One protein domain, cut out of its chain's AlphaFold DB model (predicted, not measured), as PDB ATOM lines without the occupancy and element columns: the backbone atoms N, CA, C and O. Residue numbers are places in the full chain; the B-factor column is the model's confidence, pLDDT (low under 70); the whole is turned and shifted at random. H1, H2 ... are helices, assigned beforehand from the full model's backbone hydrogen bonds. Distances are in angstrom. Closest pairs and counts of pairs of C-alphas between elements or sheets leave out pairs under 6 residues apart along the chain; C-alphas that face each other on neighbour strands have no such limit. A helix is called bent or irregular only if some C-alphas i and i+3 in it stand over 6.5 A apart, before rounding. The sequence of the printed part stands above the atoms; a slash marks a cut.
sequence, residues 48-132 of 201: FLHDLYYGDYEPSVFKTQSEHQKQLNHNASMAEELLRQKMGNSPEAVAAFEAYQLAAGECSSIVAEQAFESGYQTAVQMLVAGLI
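What this domain is: This is residues 48 to 132 of the 201 residues of an uncharacterized protein of Clostridiales bacterium 52_15 (UniProt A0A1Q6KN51). Two long helices, H3 and H4, make a narrow, open V with unequal arms: H4 is much the longer one and makes the long axis, and the two come together only near the end of H3 and the beginning of H4. Two short helices, H1 and H2, precede H3 along a thin tail at the open end of the V, and neither of them packs on a long helix. The printed part has 85 residues, with four named helices in the order H1, H2, H3, H4 and no named strand, and its class is all helix. It is extended, with a radius of gyration of the C-alphas of 19.3 A and spans of 62 by 29 by 23 A.

Where its parts are: H1 is residues 48 to 54, 10.1 A from first to last C-alpha, and begins at C-alpha 48 at (167.987, 198.238, 227.340). H2 is a short helix of residues 60 to 63, 5.0 A long. H3 is residues 67 to 87, 30.4 A long, and ends at C-alpha 87 at (212.879, 193.143, 218.142). H4 is residues 91 to 131, 59.3 A long, and ends at C-alpha 131 at (164.513, 195.223, 249.932). No helix is bent.

How they stand to each other: H1 touches no helix; it is apart from H2, H3 and H4. H2 is likewise apart from H3 and H4. H3 and H4 only just touch, with 3 pairs of C-alphas within 8 A, and they touch only at the corner by their link. H3 touches H4 with residues 84 to 87 alone, and H4 touches H3 with residues 93 to 94 alone. Their closest C-alphas are those of Met 87 and Ala 93, 6.2 A apart. Their lines stand at a shallow tilt of 21 degrees, and they run opposite ways, with their centres 21.1 A apart. In H1, H3 and H4 every O i to N i+4 pair is within hydrogen-bond range. H2 is too short for such a pair; its 1 pair of O i to N i+3 is within range.

The domain as a whole: The two C-alphas farthest apart are those of Asn 89 and Ile 132, at 63.0 A. The C-alphas of Phe 48 and Ile 132, the first and last printed, are 26.6 A apart. The printed part has no cut, and its three links, H1 to H2, H2 to H3 and H3 to H4, are tight. Residues 50 to 55, 59 to 79 and 98 to 132 stand free. The mean pLDDT of the printed part is 87.0, and it is under 70 at residues 60 to 62 and 131 to 132.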
ATOM      1  N   PHE A  48     167.005 199.147 226.733       86.12
ATOM      2  CA  PHE A  48     167.987 198.238 227.340       86.12
ATOM      3  C   PHE A  48     167.848 196.783 226.874       86.12
ATOM      4  O   PHE A  48     168.836 196.147 226.517       86.12
ATOM      5  N   LEU A  49     166.629 196.232 226.889       89.12
ATOM      6  CA  LEU A  49     166.399 194.838 226.488       89.12
ATOM      7  C   LEU A  49     166.546 194.632 224.982       89.12
ATOM      8  O   LEU A  49     166.938 193.546 224.562       89.12
ATOM      9  N   HIS A  50     166.203 195.648 224.190       90.75
ATOM     10  CA  HIS A  50     166.385 195.615 222.748       90.75
ATOM     11  C   HIS A  50     167.880 195.564 222.437       90.75
ATOM     12  O   HIS A  50     168.352 194.571 221.887       90.75
ATOM     13  N   ASP A  51     168.631 196.549 222.920       89.56
ATOM     14  CA  ASP A  51     170.073 196.648 222.722       89.56
ATOM     15  C   ASP A  51     170.792 195.397 223.244       89.56
ATOM     16  O   ASP A  51     171.680 194.852 222.588       89.56
ATOM     17  N   LEU A  52     170.379 194.872 224.404       87.25
ATOM     18  CA  LEU A  52     170.976 193.669 224.981       87.25
ATOM     19  C   LEU A  52     170.727 192.427 224.121       87.25
ATOM     20  O   LEU A  52     171.633 191.616 223.940       87.25
ATOM     21  N   TYR A  53     169.507 192.254 223.609       88.12
ATOM     22  CA  TYR A  53     169.140 191.069 222.834       88.12
ATOM     23  C   TYR A  53     169.733 191.084 221.421       88.12
ATOM     24  O   TYR A  53     170.074 190.027 220.888       88.12
ATOM     25  N   TYR A  54     169.872 192.267 220.821       91.81
ATOM     26  CA  TYR A  54     170.440 192.429 219.480       91.81
ATOM     27  C   TYR A  54     171.961 192.640 219.477       91.81
ATOM     28  O   TYR A  54     172.573 192.598 218.413       91.81
ATOM     29  N   GLY A  55     172.586 192.748 220.655       84.19
ATOM     30  CA  GLY A  55     174.037 192.879 220.805       84.19
ATOM     31  C   GLY A  55     174.558 194.310 220.658       84.19
ATOM     32  O   GLY A  55     175.768 194.509 220.644       84.19
ATOM     33  N   ASP A  56     173.661 195.292 220.593       86.25
ATOM     34  CA  ASP A  56     173.972 196.723 220.519       86.25
ATOM     35  C   ASP A  56     174.203 197.351 221.910       86.25
ATOM     36  O   ASP A  56     174.557 198.527 222.039       86.25
ATOM     37  N   TYR A  57     174.026 196.571 222.983       83.19
ATOM     38  CA  TYR A  57     174.260 197.037 224.345       83.19
ATOM     39  C   TYR A  57     175.752 197.205 224.639       83.19
ATOM     40  O   TYR A  57     176.473 196.252 224.939       83.19
ATOM     41  N   GLU A  58     176.186 198.461 224.650       78.50
ATOM     42  CA  GLU A  58     177.500 198.873 225.139       78.50
ATOM     43  C   GLU A  58     177.380 199.423 226.580       78.50
ATOM     44  O   GLU A  58     176.721 200.457 226.797       78.50
ATOM     45  N   PRO A  59     178.026 198.790 227.580       73.06
ATOM     46  CA  PRO A  59     178.055 199.294 228.948       73.06
ATOM     47  C   PRO A  59     178.591 200.731 229.021       73.06
ATOM     48  O   PRO A  59     179.588 201.082 228.390       73.06
ATOM     49  N   SER A  60     177.971 201.577 229.845       69.12
ATOM     50  CA  SER A  60     178.318 203.007 229.957       69.12
ATOM     51  C   SER A  60     179.780 203.274 230.333       69.12
ATOM     52  O   SER A  60     180.346 204.287 229.925       69.12
ATOM     53  N   VAL A  61     180.421 202.340 231.039       64.69
ATOM     54  CA  VAL A  61     181.852 202.385 231.376       64.69
ATOM     55  C   VAL A  61     182.768 202.411 230.148       64.69
ATOM     56  O   VAL A  61     183.870 202.945 230.235       64.69
ATOM     57  N   PHE A  62     182.315 201.898 229.001       67.31
ATOM     58  CA  PHE A  62     183.063 201.932 227.740       67.31
ATOM     59  C   PHE A  62     182.725 203.155 226.880       67.31
ATOM     60  O   PHE A  62     183.535 203.567 226.051       67.31
ATOM     61  N   LYS A  63     181.579 203.808 227.127       71.06
ATOM     62  CA  LYS A  63     181.135 205.004 226.388       71.06
ATOM     63  C   LYS A  63     181.949 206.256 226.731       71.06
ATOM     64  O   LYS A  63     182.100 207.146 225.897       71.06
ATOM     65  N   THR A  64     182.499 206.335 227.942       72.69
ATOM     66  CA  THR A  64     183.295 207.482 228.402       72.69
ATOM     67  C   THR A  64     184.617 207.034 229.004       72.69
ATOM     68  O   THR A  64     184.673 206.614 230.156       72.69
ATOM     69  N   GLN A  65     185.698 207.174 228.234       75.88
ATOM     70  CA  GLN A  65     187.056 207.006 228.747       75.88
ATOM     71  C   GLN A  65     187.548 208.298 229.395       75.88
ATOM     72  O   GLN A  65     187.475 209.376 228.799       75.88
ATOM     73  N   SER A  66     188.102 208.177 230.600       85.62
ATOM     74  CA  SER A  66     188.784 209.295 231.255       85.62
ATOM     75  C   SER A  66     190.036 209.712 230.470       85.62
ATOM     76  O   SER A  66     190.698 208.883 229.846       85.62
ATOM     77  N   GLU A  67     190.416 210.989 230.552       88.94
ATOM     78  CA  GLU A  67     191.659 211.480 229.933       88.94
ATOM     79  C   GLU A  67     192.894 210.713 230.428       88.94
ATOM     80  O   GLU A  67     193.814 210.430 229.663       88.94
ATOM     81  N   HIS A  68     192.885 210.282 231.693       90.44
ATOM     82  CA  HIS A  68     193.952 209.455 232.245       90.44
ATOM     83  C   HIS A  68     194.044 208.081 231.563       90.44
ATOM     84  O   HIS A  68     195.138 207.659 231.193       90.44
ATOM     85  N   GLN A  69     192.912 207.402 231.338       85.44
ATOM     86  CA  GLN A  69     192.881 206.130 230.603       85.44
ATOM     87  C   GLN A  69     193.369 206.297 229.161       85.44
ATOM     88  O   GLN A  69     194.168 205.487 228.699       85.44
ATOM     89  N   LYS A  70     192.957 207.366 228.466       88.81
ATOM     90  CA  LYS A  70     193.448 207.659 227.108       88.81
ATOM     91  C   LYS A  70     194.968 207.816 227.085       88.81
ATOM     92  O   LYS A  70     195.627 207.237 226.224       88.81
ATOM     93  N   GLN A  71     195.531 208.539 228.056       94.12
ATOM     94  CA  GLN A  71     196.978 208.706 228.173       94.12
ATOM     95  C   GLN A  71     197.692 207.377 228.447       94.12
ATOM     96  O   GLN A  71     198.735 207.112 227.852       94.12
ATOM     97  N   LEU A  72     197.146 206.530 229.324       92.94
ATOM     98  CA  LEU A  72     197.711 205.207 229.600       92.94
ATOM     99  C   LEU A  72     197.686 204.309 228.358       92.94
ATOM    100  O   LEU A  72     198.706 203.703 228.038       92.94
ATOM    101  N   ASN A  73     196.573 204.287 227.620       90.69
ATOM    102  CA  ASN A  73     196.448 203.537 226.368       90.69
ATOM    103  C   ASN A  73     197.451 204.028 225.317       90.69
ATOM    104  O   ASN A  73     198.097 203.225 224.640       90.69
ATOM    105  N   HIS A  74     197.629 205.347 225.211       94.06
ATOM    106  CA  HIS A  74     198.620 205.939 224.321       94.06
ATOM    107  C   HIS A  74     200.050 205.538 224.712       94.06
ATOM    108  O   HIS A  74     200.812 205.078 223.865       94.06
ATOM    109  N   ASN A  75     200.396 205.627 225.999       95.69
ATOM    110  CA  ASN A  75     201.712 205.230 226.503       95.69
ATOM    111  C   ASN A  75     201.991 203.736 226.269       95.69
ATOM    112  O   ASN A  75     203.103 203.381 225.880       95.69
ATOM    113  N   ALA A  76     200.994 202.872 226.486       93.12
ATOM    114  CA  ALA A  76     201.100 201.439 226.222       93.12
ATOM    115  C   ALA A  76     201.349 201.163 224.731       93.12
ATOM    116  O   ALA A  76     202.265 200.416 224.395       93.12
ATOM    117  N   SER A  77     200.612 201.847 223.849       94.69
ATOM    118  CA  SER A  77     200.778 201.733 222.393       94.69
ATOM    119  C   SER A  77     202.180 202.164 221.948       94.69
ATOM    120  O   SER A  77     202.839 201.458 221.187       94.69
ATOM    121  N   MET A  78     202.683 203.287 222.475       96.75
ATOM    122  CA  MET A  78     204.041 203.757 222.180       96.75
ATOM    123  C   MET A  78     205.121 202.786 222.676       96.75
ATOM    124  O   MET A  78     206.116 202.557 221.988       96.75
ATOM    125  N   ALA A  79     204.947 202.227 223.877       94.69
ATOM    126  CA  ALA A  79     205.885 201.262 224.437       94.69
ATOM    127  C   ALA A  79     205.920 199.967 223.613       94.69
ATOM    128  O   ALA A  79     207.005 199.447 223.346       94.69
ATOM    129  N   GLU A  80     204.758 199.480 223.172       94.12
ATOM    130  CA  GLU A  80     204.660 198.332 222.274       94.12
ATOM    131  C   GLU A  80     205.357 198.600 220.934       94.12
ATOM    132  O   GLU A  80     206.151 197.772 220.482       94.12
ATOM    133  N   GLU A  81     205.117 199.753 220.311       93.81
ATOM    134  CA  GLU A  81     205.724 200.093 219.021       93.81
ATOM    135  C   GLU A  81     207.256 200.176 219.116       93.81
ATOM    136  O   GLU A  81     207.972 199.614 218.284       93.81
ATOM    137  N   LEU A  82     207.773 200.790 220.182       95.38
ATOM    138  CA  LEU A  82     209.210 200.848 220.450       95.38
ATOM    139  C   LEU A  82     209.804 199.454 220.690       95.38
ATOM    140  O   LEU A  82     210.927 199.173 220.260       95.38
ATOM    141  N   LEU A  83     209.064 198.564 221.355       92.12
ATOM    142  CA  LEU A  83     209.483 197.180 221.548       92.12
ATOM    143  C   LEU A  83     209.527 196.424 220.213       92.12
ATOM    144  O   LEU A  83     210.524 195.761 219.927       92.12
ATOM    145  N   ARG A  84     208.501 196.582 219.363       90.75
ATOM    146  CA  ARG A  84     208.451 195.998 218.010       90.75
ATOM    147  C   ARG A  84     209.636 196.458 217.160       90.75
ATOM    148  O   ARG A  84     210.294 195.626 216.544       90.75
ATOM    149  N   GLN A  85     209.981 197.747 217.200       92.31
ATOM    150  CA  GLN A  85     211.162 198.275 216.503       92.31
ATOM    151  C   GLN A  85     212.468 197.628 216.989       92.31
ATOM    152  O   GLN A  85     213.338 197.311 216.178       92.31
ATOM    153  N   LYS A  86     212.611 197.405 218.302       91.94
ATOM    154  CA  LYS A  86     213.817 196.795 218.889       91.94
ATOM    155  C   LYS A  86     213.964 195.306 218.594       91.94
ATOM    156  O   LYS A  86     215.091 194.838 218.471       91.94
ATOM    157  N   MET A  87     212.859 194.569 218.495       89.62
ATOM    158  CA  MET A  87     212.879 193.143 218.142       89.62
ATOM    159  C   MET A  87     213.218 192.909 216.661       89.62
ATOM    160  O   MET A  87     213.673 191.821 216.297       89.62
ATOM    161  N   GLY A  88     213.038 193.927 215.810       84.69
ATOM    162  CA  GLY A  88     213.242 193.816 214.369       84.69
ATOM    163  C   GLY A  88     212.317 192.766 213.743       84.69
ATOM    164  O   GLY A  88     211.235 192.496 214.251       84.69
ATOM    165  N   ASN A  89     212.759 192.140 212.648       85.06
ATOM    166  CA  ASN A  89     211.988 191.109 211.937       85.06
ATOM    167  C   ASN A  89     212.371 189.675 212.359       85.06
ATOM    168  O   ASN A  89     212.293 188.760 211.541       85.06
ATOM    169  N   SER A  90     212.849 189.467 213.594       93.31
ATOM    170  CA  SER A  90     213.146 188.112 214.080       93.31
ATOM    171  C   SER A  90     211.836 187.339 214.286       93.31
ATOM    172  O   SER A  90     211.028 187.746 215.124       93.31
ATOM    173  N   PRO A  91     211.616 186.224 213.567       89.88
ATOM    174  CA  PRO A  91     210.383 185.456 213.691       89.88
ATOM    175  C   PRO A  91     210.237 184.824 215.080       89.88
ATOM    176  O   PRO A  91     209.124 184.786 215.601       89.88
ATOM    177  N   GLU A  92     211.330 184.400 215.730       94.06
ATOM    178  CA  GLU A  92     211.264 183.879 217.102       94.06
ATOM    179  C   GLU A  92     210.888 184.960 218.124       94.06
ATOM    180  O   GLU A  92     210.081 184.704 219.016       94.06
ATOM    181  N   ALA A  93     211.443 186.172 217.997       92.19
ATOM    182  CA  ALA A  93     211.134 187.274 218.909       92.19
ATOM    183  C   ALA A  93     209.680 187.749 218.761       92.19
ATOM    184  O   ALA A  93     209.005 187.979 219.763       92.19
ATOM    185  N   VAL A  94     209.184 187.841 217.521       91.00
ATOM    186  CA  VAL A  94     207.784 188.192 217.236       91.00
ATOM    187  C   VAL A  94     206.835 187.132 217.797       91.00
ATOM    188  O   VAL A  94     205.904 187.486 218.515       91.00
ATOM    189  N   ALA A  95     207.108 185.843 217.567       93.50
ATOM    190  CA  ALA A  95     206.279 184.758 218.093       93.50
ATOM    191  C   ALA A  95     206.248 184.733 219.633       93.50
ATOM    192  O   ALA A  95     205.188 184.555 220.234       93.50
ATOM    193  N   ALA A  96     207.393 184.948 220.290       93.50
ATOM    194  CA  ALA A  96     207.459 185.029 221.749       93.50
ATOM    195  C   ALA A  96     206.680 186.237 222.298       93.50
ATOM    196  O   ALA A  96     206.027 186.133 223.338       93.50
ATOM    197  N   PHE A  97     206.722 187.373 221.599       93.75
ATOM    198  CA  PHE A  97     205.980 188.567 221.989       93.75
ATOM    199  C   PHE A  97     204.467 188.406 221.815       93.75
ATOM    200  O   PHE A  97     203.717 188.782 222.712       93.75
ATOM    201  N   GLU A  98     204.010 187.806 220.715       92.81
ATOM    202  CA  GLU A  98     202.591 187.492 220.507       92.81
ATOM    203  C   GLU A  98     202.073 186.511 221.564       92.81
ATOM    204  O   GLU A  98     201.018 186.745 222.154       92.81
ATOM    205  N   ALA A  99     202.846 185.467 221.883       95.19
ATOM    206  CA  ALA A  99     202.508 184.537 222.960       95.19
ATOM    207  C   ALA A  99     202.399 185.247 224.320       95.19
ATOM    208  O   ALA A  99     201.479 184.971 225.091       95.19
ATOM    209  N   TYR A 100     203.301 186.193 224.604       94.56
ATOM    210  CA  TYR A 100     203.216 187.029 225.799       94.56
ATOM    211  C   TYR A 100     201.954 187.902 225.808       94.56
ATOM    212  O   TYR A 100     201.268 187.938 226.826       94.56
ATOM    213  N   GLN A 101     201.626 188.584 224.704       94.06
ATOM    214  CA  GLN A 101     200.428 189.429 224.631       94.06
ATOM    215  C   GLN A 101     199.148 188.625 224.837       94.06
ATOM    216  O   GLN A 101     198.281 189.056 225.594       94.06
ATOM    217  N   LEU A 102     199.052 187.450 224.210       94.12
ATOM    218  CA  LEU A 102     197.925 186.538 224.393       94.12
ATOM    219  C   LEU A 102     197.792 186.134 225.864       94.12
ATOM    220  O   LEU A 102     196.739 186.341 226.458       94.12
ATOM    221  N   ALA A 103     198.876 185.664 226.486       94.38
ATOM    222  CA  ALA A 103     198.862 185.258 227.891       94.38
ATOM    223  C   ALA A 103     198.556 186.424 228.851       94.38
ATOM    224  O   ALA A 103     197.830 186.254 229.832       94.38
ATOM    225  N   ALA A 104     199.085 187.622 228.584       91.75
ATOM    226  CA  ALA A 104     198.804 188.821 229.371       91.75
ATOM    227  C   ALA A 104     197.344 189.283 229.210       91.75
ATOM    228  O   ALA A 104     196.714 189.703 230.186       91.75
ATOM    229  N   GLY A 105     196.793 189.174 227.997       90.31
ATOM    230  CA  GLY A 105     195.395 189.466 227.687       90.31
ATOM    231  C   GLY A 105     194.431 188.484 228.354       90.31
ATOM    232  O   GLY A 105     193.458 188.913 228.977       90.31
ATOM    233  N   GLU A 106     194.731 187.184 228.313       93.88
ATOM    234  CA  GLU A 106     193.965 186.150 229.021       93.88
ATOM    235  C   GLU A 106     193.978 186.386 230.534       93.88
ATOM    236  O   GLU A 106     192.917 186.431 231.156       93.88
ATOM    237  N   CYS A 107     195.152 186.640 231.126       89.94
ATOM    238  CA  CYS A 107     195.260 186.995 232.545       89.94
ATOM    239  C   CYS A 107     194.396 188.216 232.897       89.94
ATOM    240  O   CYS A 107     193.684 188.203 233.901       89.94
ATOM    241  N   SER A 108     194.449 189.266 232.072       88.56
ATOM    242  CA  SER A 108     193.664 190.489 232.286       88.56
ATOM    243  C   SER A 108     192.161 190.220 232.202       88.56
ATOM    244  O   SER A 108     191.394 190.761 232.997       88.56
ATOM    245  N   SER A 109     191.748 189.343 231.284       87.75
ATOM    246  CA  SER A 109     190.348 188.949 231.100       87.75
ATOM    247  C   SER A 109     189.822 188.147 232.291       87.75
ATOM    248  O   SER A 109     188.747 188.457 232.792       87.75
ATOM    249  N   ILE A 110     190.604 187.194 232.814       89.62
ATOM    250  CA  ILE A 110     190.243 186.406 234.007       89.62
ATOM    251  C   ILE A 110     190.036 187.319 235.222       89.62
ATOM    252  O   ILE A 110     189.057 187.185 235.955       89.62
ATOM    253  N   VAL A 111     190.946 188.275 235.434       88.75
ATOM    254  CA  VAL A 111     190.824 189.238 236.538       88.75
ATOM    255  C   VAL A 111     189.584 190.115 236.362       88.75
ATOM    256  O   VAL A 111     188.873 190.365 237.335       88.75
ATOM    257  N   ALA A 112     189.302 190.565 235.136       87.38
ATOM    258  CA  ALA A 112     188.114 191.358 234.838       87.38
ATOM    259  C   ALA A 112     186.814 190.569 235.078       87.38
ATOM    260  O   ALA A 112     185.891 191.105 235.690       87.38
ATOM    261  N   GLU A 113     186.754 189.300 234.666       89.00
ATOM    262  CA  GLU A 113     185.610 188.409 234.894       89.00
ATOM    263  C   GLU A 113     185.354 188.199 236.389       89.00
ATOM    264  O   GLU A 113     184.243 188.432 236.867       89.00
ATOM    265  N   GLN A 114     186.393 187.867 237.161       87.75
ATOM    266  CA  GLN A 114     186.276 187.671 238.608       87.75
ATOM    267  C   GLN A 114     185.857 188.963 239.336       87.75
ATOM    268  O   GLN A 114     185.051 188.938 240.276       87.75
ATOM    269  N   ALA A 115     186.393 190.112 238.915       85.94
ATOM    270  CA  ALA A 115     186.005 191.411 239.455       85.94
ATOM    271  C   ALA A 115     184.538 191.740 239.133       85.94
ATOM    272  O   ALA A 115     183.817 192.245 239.996       85.94
ATOM    273  N   PHE A 116     184.075 191.413 237.924       89.38
ATOM    274  CA  PHE A 116     182.683 191.594 237.529       89.38
ATOM    275  C   PHE A 116     181.739 190.682 238.320       89.38
ATOM    276  O   PHE A 116     180.769 191.175 238.894       89.38
ATOM    277  N   GLU A 117     182.031 189.381 238.405       86.38
ATOM    278  CA  GLU A 117     181.213 188.406 239.138       86.38
ATOM    279  C   GLU A 117     181.060 188.810 240.610       86.38
ATOM    280  O   GLU A 117     179.943 188.906 241.129       86.38
ATOM    281  N   SER A 118     182.178 189.123 241.273       84.31
ATOM    282  CA  SER A 118     182.170 189.554 242.675       84.31
ATOM    283  C   SER A 118     181.440 190.889 242.877       84.31
ATOM    284  O   SER A 118     180.673 191.036 243.837       84.31
ATOM    285  N   GLY A 119     181.613 191.847 241.962       87.50
ATOM    286  CA  GLY A 119     180.896 193.122 241.970       87.50
ATOM    287  C   GLY A 119     179.387 192.945 241.808       87.50
ATOM    288  O   GLY A 119     178.616 193.500 242.593       87.50
ATOM    289  N   TYR A 120     178.960 192.120 240.850       88.50
ATOM    290  CA  TYR A 120     177.553 191.798 240.620       88.50
ATOM    291  C   TYR A 120     176.930 191.098 241.830       88.50
ATOM    292  O   TYR A 120     175.886 191.528 242.321       88.50
ATOM    293  N   GLN A 121     177.588 190.067 242.367       84.38
ATOM    294  CA  GLN A 121     177.099 189.351 243.546       84.38
ATOM    295  C   GLN A 121     176.928 190.298 244.740       84.38
ATOM    296  O   GLN A 121     175.910 190.247 245.433       84.38
ATOM    297  N   THR A 122     177.887 191.201 244.951       87.00
ATOM    298  CA  THR A 122     177.821 192.210 246.016       87.00
ATOM    299  C   THR A 122     176.673 193.195 245.779       87.00
ATOM    300  O   THR A 122     175.911 193.479 246.701       87.00
ATOM    301  N   ALA A 123     176.489 193.681 244.548       85.06
ATOM    302  CA  ALA A 123     175.392 194.580 244.193       85.06
ATOM    303  C   ALA A 123     174.016 193.937 244.423       85.06
ATOM    304  O   ALA A 123     173.135 194.561 245.015       85.06
ATOM    305  N   VAL A 124     173.847 192.671 244.033       86.56
ATOM    306  CA  VAL A 124     172.617 191.908 244.286       86.56
ATOM    307  C   VAL A 124     172.388 191.720 245.784       86.56
ATOM    308  O   VAL A 124     171.264 191.893 246.248       86.56
ATOM    309  N   GLN A 125     173.428 191.418 246.567       77.94
ATOM    310  CA  GLN A 125     173.305 191.322 248.025       77.94
ATOM    311  C   GLN A 125     172.876 192.652 248.654       77.94
ATOM    312  O   GLN A 125     171.993 192.651 249.509       77.94
ATOM    313  N   MET A 126     173.451 193.776 248.217       78.81
ATOM    314  CA  MET A 126     173.053 195.109 248.679       78.81
ATOM    315  C   MET A 126     171.602 195.423 248.314       78.81
ATOM    316  O   MET A 126     170.860 195.920 249.160       78.81
ATOM    317  N   LEU A 127     171.179 195.088 247.091       80.25
ATOM    318  CA  LEU A 127     169.791 195.235 246.665       80.25
ATOM    319  C   LEU A 127     168.871 194.412 247.569       80.25
ATOM    320  O   LEU A 127     167.984 194.972 248.201       80.25
ATOM    321  N   VAL A 128     169.116 193.106 247.703       77.56
ATOM    322  CA  VAL A 128     168.321 192.217 248.564       77.56
ATOM    323  C   VAL A 128     168.273 192.738 250.001       77.56
ATOM    324  O   VAL A 128     167.193 192.792 250.581       77.56
ATOM    325  N   ALA A 129     169.400 193.181 250.561       73.19
ATOM    326  CA  ALA A 129     169.454 193.753 251.905       73.19
ATOM    327  C   ALA A 129     168.622 195.040 252.041       73.19
ATOM    328  O   ALA A 129     167.997 195.238 253.078       73.19
ATOM    329  N   GLY A 130     168.577 195.888 251.009       71.00
ATOM    330  CA  GLY A 130     167.732 197.086 250.975       71.00
ATOM    331  C   GLY A 130     166.239 196.792 250.779       71.00
ATOM    332  O   GLY A 130     165.399 197.557 251.250       71.00
ATOM    333  N   LEU A 131     165.898 195.679 250.118       69.44
ATOM    334  CA  LEU A 131     164.513 195.223 249.932       69.44
ATOM    335  C   LEU A 131     163.965 194.491 251.172       69.44
ATOM    336  O   LEU A 131     162.747 194.453 251.369       69.44
ATOM    337  N   ILE A 132     164.829 193.891 252.000       63.66
ATOM    338  CA  ILE A 132     164.424 193.272 253.268       63.66
ATOM    339  C   ILE A 132     164.046 194.403 254.235       63.66
ATOM    340  O   ILE A 132     164.903 195.215 254.586       63.66
TER     341      ILE A 132